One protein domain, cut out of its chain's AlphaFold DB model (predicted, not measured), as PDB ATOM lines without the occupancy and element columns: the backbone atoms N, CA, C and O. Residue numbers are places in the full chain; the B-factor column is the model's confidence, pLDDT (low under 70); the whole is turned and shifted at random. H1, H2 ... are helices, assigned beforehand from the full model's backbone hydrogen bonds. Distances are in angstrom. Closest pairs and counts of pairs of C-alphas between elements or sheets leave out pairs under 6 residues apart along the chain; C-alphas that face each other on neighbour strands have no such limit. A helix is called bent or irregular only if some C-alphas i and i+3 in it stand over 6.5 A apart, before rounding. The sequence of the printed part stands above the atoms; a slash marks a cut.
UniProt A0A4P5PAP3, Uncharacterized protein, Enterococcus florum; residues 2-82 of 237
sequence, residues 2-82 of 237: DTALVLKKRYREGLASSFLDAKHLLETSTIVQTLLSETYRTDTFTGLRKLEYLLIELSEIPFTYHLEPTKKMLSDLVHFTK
ATOM      1  N   ASP A   2     121.690 130.008 189.372       96.56
ATOM      2  CA  ASP A   2     122.216 129.719 190.714       96.56
ATOM      3  C   ASP A   2     121.266 130.239 191.817       96.56
ATOM      4  O   ASP A   2     120.637 131.292 191.656       96.56
ATOM      5  N   THR A   3     121.131 129.505 192.926       97.19
ATOM      6  CA  THR A   3     120.175 129.830 193.996       97.19
ATOM      7  C   THR A   3     120.563 131.060 194.817       97.19
ATOM      8  O   THR A   3     119.668 131.725 195.341       97.19
ATOM      9  N   ALA A   4     121.837 131.464 194.847       96.69
ATOM     10  CA  ALA A   4     122.238 132.745 195.429       96.69
ATOM     11  C   ALA A   4     121.720 133.933 194.603       96.69
ATOM     12  O   ALA A   4     121.319 134.954 195.165       96.69
ATOM     13  N   LEU A   5     121.643 133.795 193.272       95.00
ATOM     14  CA  LEU A   5     121.044 134.823 192.419       95.00
ATOM     15  C   LEU A   5     119.525 134.908 192.629       95.00
ATOM     16  O   LEU A   5     118.977 136.010 192.705       95.00
ATOM     17  N   VAL A   6     118.854 133.758 192.780       96.00
ATOM     18  CA  VAL A   6     117.431 133.701 193.167       96.00
ATOM     19  C   VAL A   6     117.218 134.426 194.497       96.00
ATOM     20  O   VAL A   6     116.336 135.278 194.593       96.00
ATOM     21  N   LEU A   7     118.043 134.129 195.504       96.81
ATOM     22  CA  LEU A   7     117.976 134.765 196.818       96.81
ATOM     23  C   LEU A   7     118.163 136.282 196.723       96.81
ATOM     24  O   LEU A   7     117.352 137.031 197.263       96.81
ATOM     25  N   LYS A   8     119.180 136.748 195.991       94.88
ATOM     26  CA  LYS A   8     119.443 138.180 195.807       94.88
ATOM     27  C   LYS A   8     118.267 138.906 195.156       94.88
ATOM     28  O   LYS A   8     117.937 140.018 195.565       94.88
ATOM     29  N   LYS A   9     117.612 138.280 194.173       95.00
ATOM     30  CA  LYS A   9     116.387 138.813 193.564       95.00
ATOM     31  C   LYS A   9     115.251 138.897 194.589       95.00
ATOM     32  O   LYS A   9     114.696 139.973 194.776       95.00
ATOM     33  N   ARG A  10     114.972 137.802 195.304       95.38
ATOM     34  CA  ARG A  10     113.908 137.748 196.322       95.38
ATOM     35  C   ARG A  10     114.117 138.766 197.438       95.38
ATOM     36  O   ARG A  10     113.160 139.408 197.845       95.38
ATOM     37  N   TYR A  11     115.352 138.938 197.903       94.88
ATOM     38  CA  TYR A  11     115.698 139.930 198.920       94.88
ATOM     39  C   TYR A  11     115.376 141.358 198.456       94.88
ATOM     40  O   TYR A  11     114.734 142.108 199.182       94.88
ATOM     41  N   ARG A  12     115.731 141.715 197.212       91.62
ATOM     42  CA  ARG A  12     115.397 143.028 196.622       91.62
ATOM     43  C   ARG A  12     113.895 143.256 196.467       91.62
ATOM     44  O   ARG A  12     113.444 144.388 196.566       91.62
ATOM     45  N   GLU A  13     113.139 142.193 196.217       94.19
ATOM     46  CA  GLU A  13     111.676 142.222 196.103       94.19
ATOM     47  C   GLU A  13     110.971 142.155 197.473       94.19
ATOM     48  O   GLU A  13     109.745 142.138 197.526       94.19
ATOM     49  N   GLY A  14     111.715 142.087 198.588       92.44
ATOM     50  CA  GLY A  14     111.152 141.939 199.936       92.44
ATOM     51  C   GLY A  14     110.560 140.551 200.231       92.44
ATOM     52  O   GLY A  14     109.881 140.372 201.234       92.44
ATOM     53  N   LEU A  15     110.820 139.555 199.377       90.88
ATOM     54  CA  LEU A  15     110.288 138.181 199.445       90.88
ATOM     55  C   LEU A  15     111.183 137.194 200.219       90.88
ATOM     56  O   LEU A  15     110.909 135.987 200.247       90.88
ATOM     57  N   ALA A  16     112.300 137.675 200.759       89.94
ATOM     58  CA  ALA A  16     113.185 136.939 201.654       89.94
ATOM     59  C   ALA A  16     113.698 137.913 202.717       89.94
ATOM     60  O   ALA A  16     114.481 138.808 202.400       89.94
ATOM     61  N   SER A  17     113.241 137.752 203.956       89.12
ATOM     62  CA  SER A  17     113.512 138.694 205.050       89.12
ATOM     63  C   SER A  17     114.268 138.066 206.218       89.12
ATOM     64  O   SER A  17     114.644 138.777 207.147       89.12
ATOM     65  N   SER A  18     114.500 136.752 206.196       92.69
ATOM     66  CA  SER A  18     115.191 136.046 207.272       92.69
ATOM     67  C   SER A  18     116.219 135.041 206.755       92.69
ATOM     68  O   SER A  18     116.127 134.531 205.635       92.69
ATOM     69  N   PHE A  19     117.180 134.690 207.615       93.00
ATOM     70  CA  PHE A  19     118.121 133.610 207.319       93.00
ATOM     71  C   PHE A  19     117.415 132.260 207.131       93.00
ATOM     72  O   PHE A  19     117.875 131.450 206.334       93.00
ATOM     73  N   LEU A  20     116.285 132.021 207.805       91.88
ATOM     74  CA  LEU A  20     115.523 130.779 207.651       91.88
ATOM     75  C   LEU A  20     115.027 130.601 206.207       91.88
ATOM     76  O   LEU A  20     115.130 129.504 205.660       91.88
ATOM     77  N   ASP A  21     114.586 131.689 205.568       88.12
ATOM     78  CA  ASP A  21     114.154 131.692 204.163       88.12
ATOM     79  C   ASP A  21     115.329 131.507 203.194       88.12
ATOM     80  O   ASP A  21     115.189 130.931 202.111       88.12
ATOM     81  N   ALA A  22     116.495 132.031 203.575       95.50
ATOM     82  CA  ALA A  22     117.689 132.073 202.744       95.50
ATOM     83  C   ALA A  22     118.533 130.798 202.822       95.50
ATOM     84  O   ALA A  22     119.212 130.461 201.852       95.50
ATOM     85  N   LYS A  23     118.496 130.089 203.957       95.56
ATOM     86  CA  LYS A  23     119.430 129.010 204.296       95.56
ATOM     87  C   LYS A  23     119.517 127.951 203.203       95.56
ATOM     88  O   LYS A  23     120.606 127.692 202.706       95.56
ATOM     89  N   HIS A  24     118.376 127.410 202.776       95.62
ATOM     90  CA  HIS A  24     118.361 126.382 201.736       95.62
ATOM     91  C   HIS A  24     118.955 126.892 200.413       95.62
ATOM     92  O   HIS A  24     119.760 126.204 199.798       95.62
ATOM     93  N   LEU A  25     118.622 128.124 200.008       97.25
ATOM     94  CA  LEU A  25     119.141 128.728 198.776       97.25
ATOM     95  C   LEU A  25     120.653 128.983 198.839       97.25
ATOM     96  O   LEU A  25     121.326 128.873 197.816       97.25
ATOM     97  N   LEU A  26     121.187 129.323 200.013       97.56
ATOM     98  CA  LEU A  26     122.627 129.466 200.227       97.56
ATOM     99  C   LEU A  26     123.332 128.107 200.189       97.56
ATOM    100  O   LEU A  26     124.340 127.965 199.505       97.56
ATOM    101  N   GLU A  27     122.784 127.101 200.873       94.88
ATOM    102  CA  GLU A  27     123.366 125.755 200.958       94.88
ATOM    103  C   GLU A  27     123.404 125.041 199.600       94.88
ATOM    104  O   GLU A  27     124.337 124.283 199.340       94.88
ATOM    105  N   THR A  28     122.440 125.300 198.711       96.62
ATOM    106  CA  THR A  28     122.397 124.709 197.363       96.62
ATOM    107  C   THR A  28     123.082 125.553 196.287       96.62
ATOM    108  O   THR A  28     123.085 125.154 195.123       96.62
ATOM    109  N   SER A  29     123.622 126.727 196.630       98.25
ATOM    110  CA  SER A  29     124.264 127.612 195.652       98.25
ATOM    111  C   SER A  29     125.653 127.095 195.303       98.25
ATOM    112  O   SER A  29     126.529 127.007 196.163       98.25
ATOM    113  N   THR A  30     125.882 126.811 194.022       97.81
ATOM    114  CA  THR A  30     127.207 126.436 193.524       97.81
ATOM    115  C   THR A  30     128.179 127.600 193.683       97.81
ATOM    116  O   THR A  30     129.308 127.382 194.098       97.81
ATOM    117  N   ILE A  31     127.734 128.838 193.437       96.94
ATOM    118  CA  ILE A  31     128.567 130.038 193.615       96.94
ATOM    119  C   ILE A  31     129.036 130.172 195.067       96.94
ATOM    120  O   ILE A  31     130.231 130.332 195.304       96.94
ATOM    121  N   VAL A  32     128.126 130.074 196.043       98.12
ATOM    122  CA  VAL A  32     128.492 130.171 197.467       98.12
ATOM    123  C   VAL A  32     129.444 129.038 197.847       98.12
ATOM    124  O   VAL A  32     130.468 129.295 198.474       98.12
ATOM    125  N   GLN A  33     129.160 127.803 197.426       97.94
ATOM    126  CA  GLN A  33     130.044 126.665 197.689       97.94
ATOM    127  C   GLN A  33     131.445 126.873 197.097       97.94
ATOM    128  O   GLN A  33     132.431 126.628 197.789       97.94
ATOM    129  N   THR A  34     131.547 127.372 195.860       97.69
ATOM    130  CA  THR A  34     132.830 127.699 195.229       97.69
ATOM    131  C   THR A  34     133.592 128.726 196.060       97.69
ATOM    132  O   THR A  34     134.712 128.435 196.473       97.69
ATOM    133  N   LEU A  35     132.972 129.865 196.396       97.38
ATOM    134  CA  LEU A  35     133.610 130.927 197.185       97.38
ATOM    135  C   LEU A  35     134.097 130.437 198.557       97.38
ATOM    136  O   LEU A  35     135.195 130.789 198.979       97.38
ATOM    137  N   LEU A  36     133.308 129.602 199.240       97.88
ATOM    138  CA  LEU A  36     133.665 129.059 200.555       97.88
ATOM    139  C   LEU A  36     134.722 127.949 200.493       97.88
ATOM    140  O   LEU A  36     135.385 127.689 201.496       97.88
ATOM    141  N   SER A  37     134.875 127.286 199.346       97.19
ATOM    142  CA  SER A  37     135.879 126.235 199.139       97.19
ATOM    143  C   SER A  37     137.258 126.772 198.743       97.19
ATOM    144  O   SER A  37     138.250 126.042 198.812       97.19
ATOM    145  N   GLU A  38     137.335 128.038 198.328       97.62
ATOM    146  CA  GLU A  38     138.581 128.665 197.904       97.62
ATOM    147  C   GLU A  38     139.582 128.769 199.057       97.62
ATOM    148  O   GLU A  38     139.313 129.320 200.125       97.62
ATOM    149  N   THR A  39     140.798 128.284 198.819       96.31
ATOM    150  CA  THR A  39     141.877 128.381 199.805       96.31
ATOM    151  C   THR A  39     142.493 129.775 199.802       96.31
ATOM    152  O   THR A  39     142.716 130.374 198.748       96.31
ATOM    153  N   TYR A  40     142.825 130.300 200.976       96.81
ATOM    154  CA  TYR A  40     143.541 131.564 201.126       96.81
ATOM    155  C   TYR A  40     144.652 131.427 202.166       96.81
ATOM    156  O   TYR A  40     144.673 130.506 202.979       96.81
ATOM    157  N   ARG A  41     145.602 132.357 202.104       96.56
ATOM    158  CA  ARG A  41     146.713 132.475 203.047       96.56
ATOM    159  C   ARG A  41     146.529 133.731 203.879       96.56
ATOM    160  O   ARG A  41     146.073 134.739 203.351       96.56
ATOM    161  N   THR A  42     146.921 133.698 205.141       96.00
ATOM    162  CA  THR A  42     146.844 134.863 206.036       96.00
ATOM    163  C   THR A  42     148.208 135.476 206.348       96.00
ATOM    164  O   THR A  42     148.288 136.558 206.913       96.00
ATOM    165  N   ASP A  43     149.288 134.822 205.926       93.50
ATOM    166  CA  ASP A  43     150.682 135.199 206.179       93.50
ATOM    167  C   ASP A  43     151.317 136.001 205.028       93.50
ATOM    168  O   ASP A  43     152.509 136.298 205.038       93.50
ATOM    169  N   THR A  44     150.535 136.343 204.001       94.88
ATOM    170  CA  THR A  44     151.010 137.080 202.824       94.88
ATOM    171  C   THR A  44     150.007 138.142 202.405       94.88
ATOM    172  O   THR A  44     148.797 137.923 202.461       94.88
ATOM    173  N   PHE A  45     150.512 139.260 201.876       92.75
ATOM    174  CA  PHE A  45     149.676 140.322 201.308       92.75
ATOM    175  C   PHE A  45     148.718 139.792 200.230       92.75
ATOM    176  O   PHE A  45     147.538 140.128 200.214       92.75
ATOM    177  N   THR A  46     149.206 138.943 199.322       94.19
ATOM    178  CA  THR A  46     148.383 138.372 198.245       94.19
ATOM    179  C   THR A  46     147.335 137.392 198.763       94.19
ATOM    180  O   THR A  46     146.244 137.339 198.198       94.19
ATOM    181  N   GLY A  47     147.640 136.653 199.830       96.62
ATOM    182  CA  GLY A  47     146.694 135.780 200.513       96.62
ATOM    183  C   GLY A  47     145.569 136.558 201.195       96.62
ATOM    184  O   GLY A  47     144.400 136.274 200.937       96.62
ATOM    185  N   LEU A  48     145.907 137.587 201.978       96.69
ATOM    186  CA  LEU A  48     144.912 138.443 202.634       96.69
ATOM    187  C   LEU A  48     144.074 139.217 201.614       96.69
ATOM    188  O   LEU A  48     142.865 139.332 201.780       96.69
ATOM    189  N   ARG A  49     144.679 139.649 200.503       95.81
ATOM    190  CA  ARG A  49     143.944 140.224 199.369       95.81
ATOM    191  C   ARG A  49     142.946 139.235 198.758       95.81
ATOM    192  O   ARG A  49     141.863 139.641 198.355       95.81
ATOM    193  N   LYS A  50     143.292 137.946 198.656       96.94
ATOM    194  CA  LYS A  50     142.349 136.917 198.188       96.94
ATOM    195  C   LYS A  50     141.192 136.757 199.176       96.94
ATOM    196  O   LYS A  50     140.050 136.724 198.740       96.94
ATOM    197  N   LEU A  51     141.480 136.699 200.477       98.12
ATOM    198  CA  LEU A  51     140.459 136.617 201.524       98.12
ATOM    199  C   LEU A  51     139.493 137.813 201.487       98.12
ATOM    200  O   LEU A  51     138.281 137.620 201.470       98.12
ATOM    201  N   GLU A  52     140.030 139.033 201.422       98.00
ATOM    202  CA  GLU A  52     139.261 140.269 201.236       98.00
ATOM    203  C   GLU A  52     138.362 140.177 199.993       98.00
ATOM    204  O   GLU A  52     137.172 140.482 200.060       98.00
ATOM    205  N   TYR A  53     138.907 139.699 198.871       97.25
ATOM    206  CA  TYR A  53     138.159 139.579 197.626       97.25
ATOM    207  C   TYR A  53     137.015 138.546 197.700       97.25
ATOM    208  O   TYR A  53     135.897 138.822 197.275       97.25
ATOM    209  N   LEU A  54     137.247 137.388 198.320       97.94
ATOM    210  CA  LEU A  54     136.189 136.397 198.546       97.94
ATOM    211  C   LEU A  54     135.081 136.954 199.451       97.94
ATOM    212  O   LEU A  54     133.896 136.731 199.206       97.94
ATOM    213  N   LEU A  55     135.451 137.698 200.496       98.44
ATOM    214  CA  LEU A  55     134.489 138.282 201.429       98.44
ATOM    215  C   LEU A  55     133.662 139.400 200.794       98.44
ATOM    216  O   LEU A  55     132.465 139.474 201.075       98.44
ATOM    217  N   ILE A  56     134.235 140.232 199.914       97.25
ATOM    218  CA  ILE A  56     133.431 141.237 199.204       97.25
ATOM    219  C   ILE A  56     132.437 140.572 198.241       97.25
ATOM    220  O   ILE A  56     131.288 141.007 198.173       97.25
ATOM    221  N   GLU A  57     132.813 139.477 197.571       96.69
ATOM    222  CA  GLU A  57     131.888 138.696 196.735       96.69
ATOM    223  C   GLU A  57     130.775 138.044 197.567       96.69
ATOM    224  O   GLU A  57     129.601 138.122 197.200       96.69
ATOM    225  N   LEU A  58     131.105 137.472 198.728       97.88
ATOM    226  CA  LEU A  58     130.108 136.926 199.652       97.88
ATOM    227  C   LEU A  58     129.174 138.015 200.200       97.88
ATOM    228  O   LEU A  58     127.976 137.766 200.328       97.88
ATOM    229  N   SER A  59     129.687 139.221 200.467       96.69
ATOM    230  CA  SER A  59     128.902 140.359 200.973       96.69
ATOM    231  C   SER A  59     127.818 140.840 200.005       96.69
ATOM    232  O   SER A  59     126.849 141.477 200.410       96.69
ATOM    233  N   GLU A  60     127.946 140.513 198.718       94.94
ATOM    234  CA  GLU A  60     126.946 140.821 197.698       94.94
ATOM    235  C   GLU A  60     125.743 139.872 197.709       94.94
ATOM    236  O   GLU A  60     124.752 140.130 197.010       94.94
ATOM    237  N   ILE A  61     125.835 138.763 198.440       96.50
ATOM    238  CA  ILE A  61     124.791 137.753 198.558       96.50
ATOM    239  C   ILE A  61     124.156 137.907 199.950       96.50
ATOM    240  O   ILE A  61     124.852 137.752 200.955       96.50
ATOM    241  N   PRO A  62     122.847 138.201 200.045       95.75
ATOM    242  CA  PRO A  62     122.182 138.387 201.331       95.75
ATOM    243  C   PRO A  62     122.358 137.184 202.262       95.75
ATOM    244  O   PRO A  62     122.319 136.036 201.819       95.75
ATOM    245  N   PHE A  63     122.485 137.456 203.561       96.88
ATOM    246  CA  PHE A  63     122.529 136.457 204.636       96.88
ATOM    247  C   PHE A  63     123.747 135.512 204.657       96.88
ATOM    248  O   PHE A  63     123.803 134.635 205.521       96.88
ATOM    249  N   THR A  64     124.751 135.686 203.789       97.56
ATOM    250  CA  THR A  64     125.980 134.860 203.804       97.56
ATOM    251  C   THR A  64     126.763 134.964 205.107       97.56
ATOM    252  O   THR A  64     127.342 133.970 205.537       97.56
ATOM    253  N   TYR A  65     126.712 136.108 205.796       96.94
ATOM    254  CA  TYR A  65     127.314 136.281 207.125       96.94
ATOM    255  C   TYR A  65     126.847 135.236 208.154       96.94
ATOM    256  O   TYR A  65     127.583 134.893 209.074       96.94
ATOM    257  N   HIS A  66     125.643 134.675 208.013       96.44
ATOM    258  CA  HIS A  66     125.148 133.661 208.947       96.44
ATOM    259  C   HIS A  66     125.788 132.277 208.752       96.44
ATOM    260  O   HIS A  66     125.606 131.406 209.602       96.44
ATOM    261  N   LEU A  67     126.550 132.069 207.674       97.38
ATOM    262  CA  LEU A  67     127.289 130.835 207.431       97.38
ATOM    263  C   LEU A  67     128.581 130.828 208.258       97.38
ATOM    264  O   LEU A  67     129.412 131.728 208.133       97.38
ATOM    265  N   GLU A  68     128.795 129.778 209.052       96.94
ATOM    266  CA  GLU A  68     129.981 129.651 209.916       96.94
ATOM    267  C   GLU A  68     131.326 129.815 209.178       96.94
ATOM    268  O   GLU A  68     132.186 130.545 209.681       96.94
ATOM    269  N   PRO A  69     131.528 129.264 207.960       97.69
ATOM    270  CA  PRO A  69     132.749 129.527 207.199       97.69
ATOM    271  C   PRO A  69     132.965 131.016 206.888       97.69
ATOM    272  O   PRO A  69     134.094 131.497 206.969       97.69
ATOM    273  N   THR A  70     131.892 131.765 206.605       98.31
ATOM    274  CA  THR A  70     131.970 133.209 206.316       98.31
ATOM    275  C   THR A  70     132.367 133.990 207.565       98.31
ATOM    276  O   THR A  70     133.257 134.836 207.498       98.31
ATOM    277  N   LYS A  71     131.785 133.665 208.727       98.31
ATOM    278  CA  LYS A  71     132.178 134.281 210.007       98.31
ATOM    279  C   LYS A  71     133.642 134.023 210.335       98.31
ATOM    280  O   LYS A  71     134.344 134.937 210.761       98.31
ATOM    281  N   LYS A  72     134.122 132.797 210.097       98.38
ATOM    282  CA  LYS A  72     135.534 132.458 210.291       98.38
ATOM    283  C   LYS A  72     136.434 133.290 209.372       98.38
ATOM    284  O   LYS A  72     137.390 133.889 209.851       98.38
ATOM    285  N   MET A  73     136.113 133.357 208.081       98.69
ATOM    286  CA  MET A  73     136.842 134.175 207.106       98.69
ATOM    287  C   MET A  73     136.886 135.650 207.523       98.69
ATOM    288  O   MET A  73     137.941 136.277 207.459       98.69
ATOM    289  N   LEU A  74     135.763 136.197 207.996       98.56
ATOM    290  CA  LEU A  74     135.689 137.574 208.475       98.56
ATOM    291  C   LEU A  74     136.545 137.798 209.727       98.56
ATOM    292  O   LEU A  74     137.282 138.779 209.799       98.56
ATOM    293  N   SER A  75     136.488 136.873 210.687       98.44
ATOM    294  CA  SER A  75     137.325 136.909 211.888       98.44
ATOM    295  C   SER A  75     138.813 136.878 211.539       98.44
ATOM    296  O   SER A  75     139.585 137.648 212.110       98.44
ATOM    297  N   ASP A  76     139.218 136.022 210.597       98.44
ATOM    298  CA  ASP A  76     140.598 135.968 210.109       98.44
ATOM    299  C   ASP A  76     140.985 137.312 209.470       98.44
ATOM    300  O   ASP A  76     142.014 137.889 209.823       98.44
ATOM    301  N   LEU A  77     140.140 137.867 208.592       98.44
ATOM    302  CA  LEU A  77     140.399 139.159 207.952       98.44
ATOM    303  C   LEU A  77     140.618 140.259 209.001       98.44
ATOM    304  O   LEU A  77     141.617 140.971 208.929       98.44
ATOM    305  N   VAL A  78     139.738 140.381 209.999       98.25
ATOM    306  CA  VAL A  78     139.887 141.378 211.073       98.25
ATOM    307  C   VAL A  78     141.176 141.146 211.857       98.25
ATOM    308  O   VAL A  78     141.934 142.092 212.065       98.25
ATOM    309  N   HIS A  79     141.448 139.907 212.272       98.12
ATOM    310  CA  HIS A  79     142.616 139.576 213.086       98.12
ATOM    311  C   HIS A  79     143.932 139.982 212.415       98.12
ATOM    312  O   HIS A  79     144.789 140.579 213.061       98.12
ATOM    313  N   PHE A  80     144.076 139.693 211.120       98.06
ATOM    314  CA  PHE A  80     145.325 139.926 210.395       98.06
ATOM    315  C   PHE A  80     145.456 141.331 209.799       98.06
ATOM    316  O   PHE A  80     146.558 141.715 209.412       98.06
ATOM    317  N   THR A  81     144.368 142.103 209.709       97.69
ATOM    318  CA  THR A  81     144.400 143.420 209.050       97.69
ATOM    319  C   THR A  81     144.192 144.599 209.984       97.69
ATOM    320  O   THR A  81     144.651 145.700 209.670       97.69
ATOM    321  N   LYS A  82     143.524 144.406 211.126       97.19
ATOM    322  CA  LYS A  82     143.212 145.488 212.060       97.19
ATOM    323  C   LYS A  82     144.482 146.203 212.519       97.19
ATOM    324  O   LYS A  82     145.415 145.572 213.005       97.19
TER     325      LYS A  82
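What this domain is: This is residues 2 to 82 of the 237 residues of an uncharacterized protein of Enterococcus florum (UniProt A0A4P5PAP3). An elongated helical body: H4, the longest helix, has H3 and H5 packed on it, and the hairpin of H1 and H2 forms the opposite end. The printed part has 81 residues, with five named helices, H1 to H5 in order, and no named strand: all helix. It is compact, radius of gyration of the C-alphas 13.3 A, spanning 41 by 22 by 18 A.

Where its parts are: H4, residues 45 to 59, measures 20.8 A; H5, 68 to 81, 20.0 A, ending at C-alpha 81 (144.400, 143.420, 209.050). H3 is 30 to 37, H2 19 to 27, and H1 3 to 12, beginning at C-alpha 3 (120.175, 129.830, 193.996). H2 is irregular: C-alphas 21 and 24 are 7.2 A apart.

How they stand to each other: H4 and H5, a hairpin, touch at a steep tilt of 42 degrees, opposite ways; their closest C-alphas, Glu 52 and Leu 77, are 6.9 A apart. H4 touches H3, also a hairpin, with residues 54 to 58 alone; the closest C-alphas, Leu 35 and Leu 54, are 6.2 A apart. H1 and H3 only just touch, with 3 pairs of C-alphas within 8 A, closest Ala 4 and Val 32, 7.1 A. H1 and H2 touch, closest C-alphas Thr 3 and Leu 25, 5.0 A. Every O i to N i+4 pair is within hydrogen-bond range in H1, H3, H4 and H5; in H2, 3 of 5.

The domain as a whole: The farthest C-alphas, Leu 15 and Asp 43, are 41.1 A apart. The printed part has no cut and no long link; no printed residue is under 70 in pLDDT.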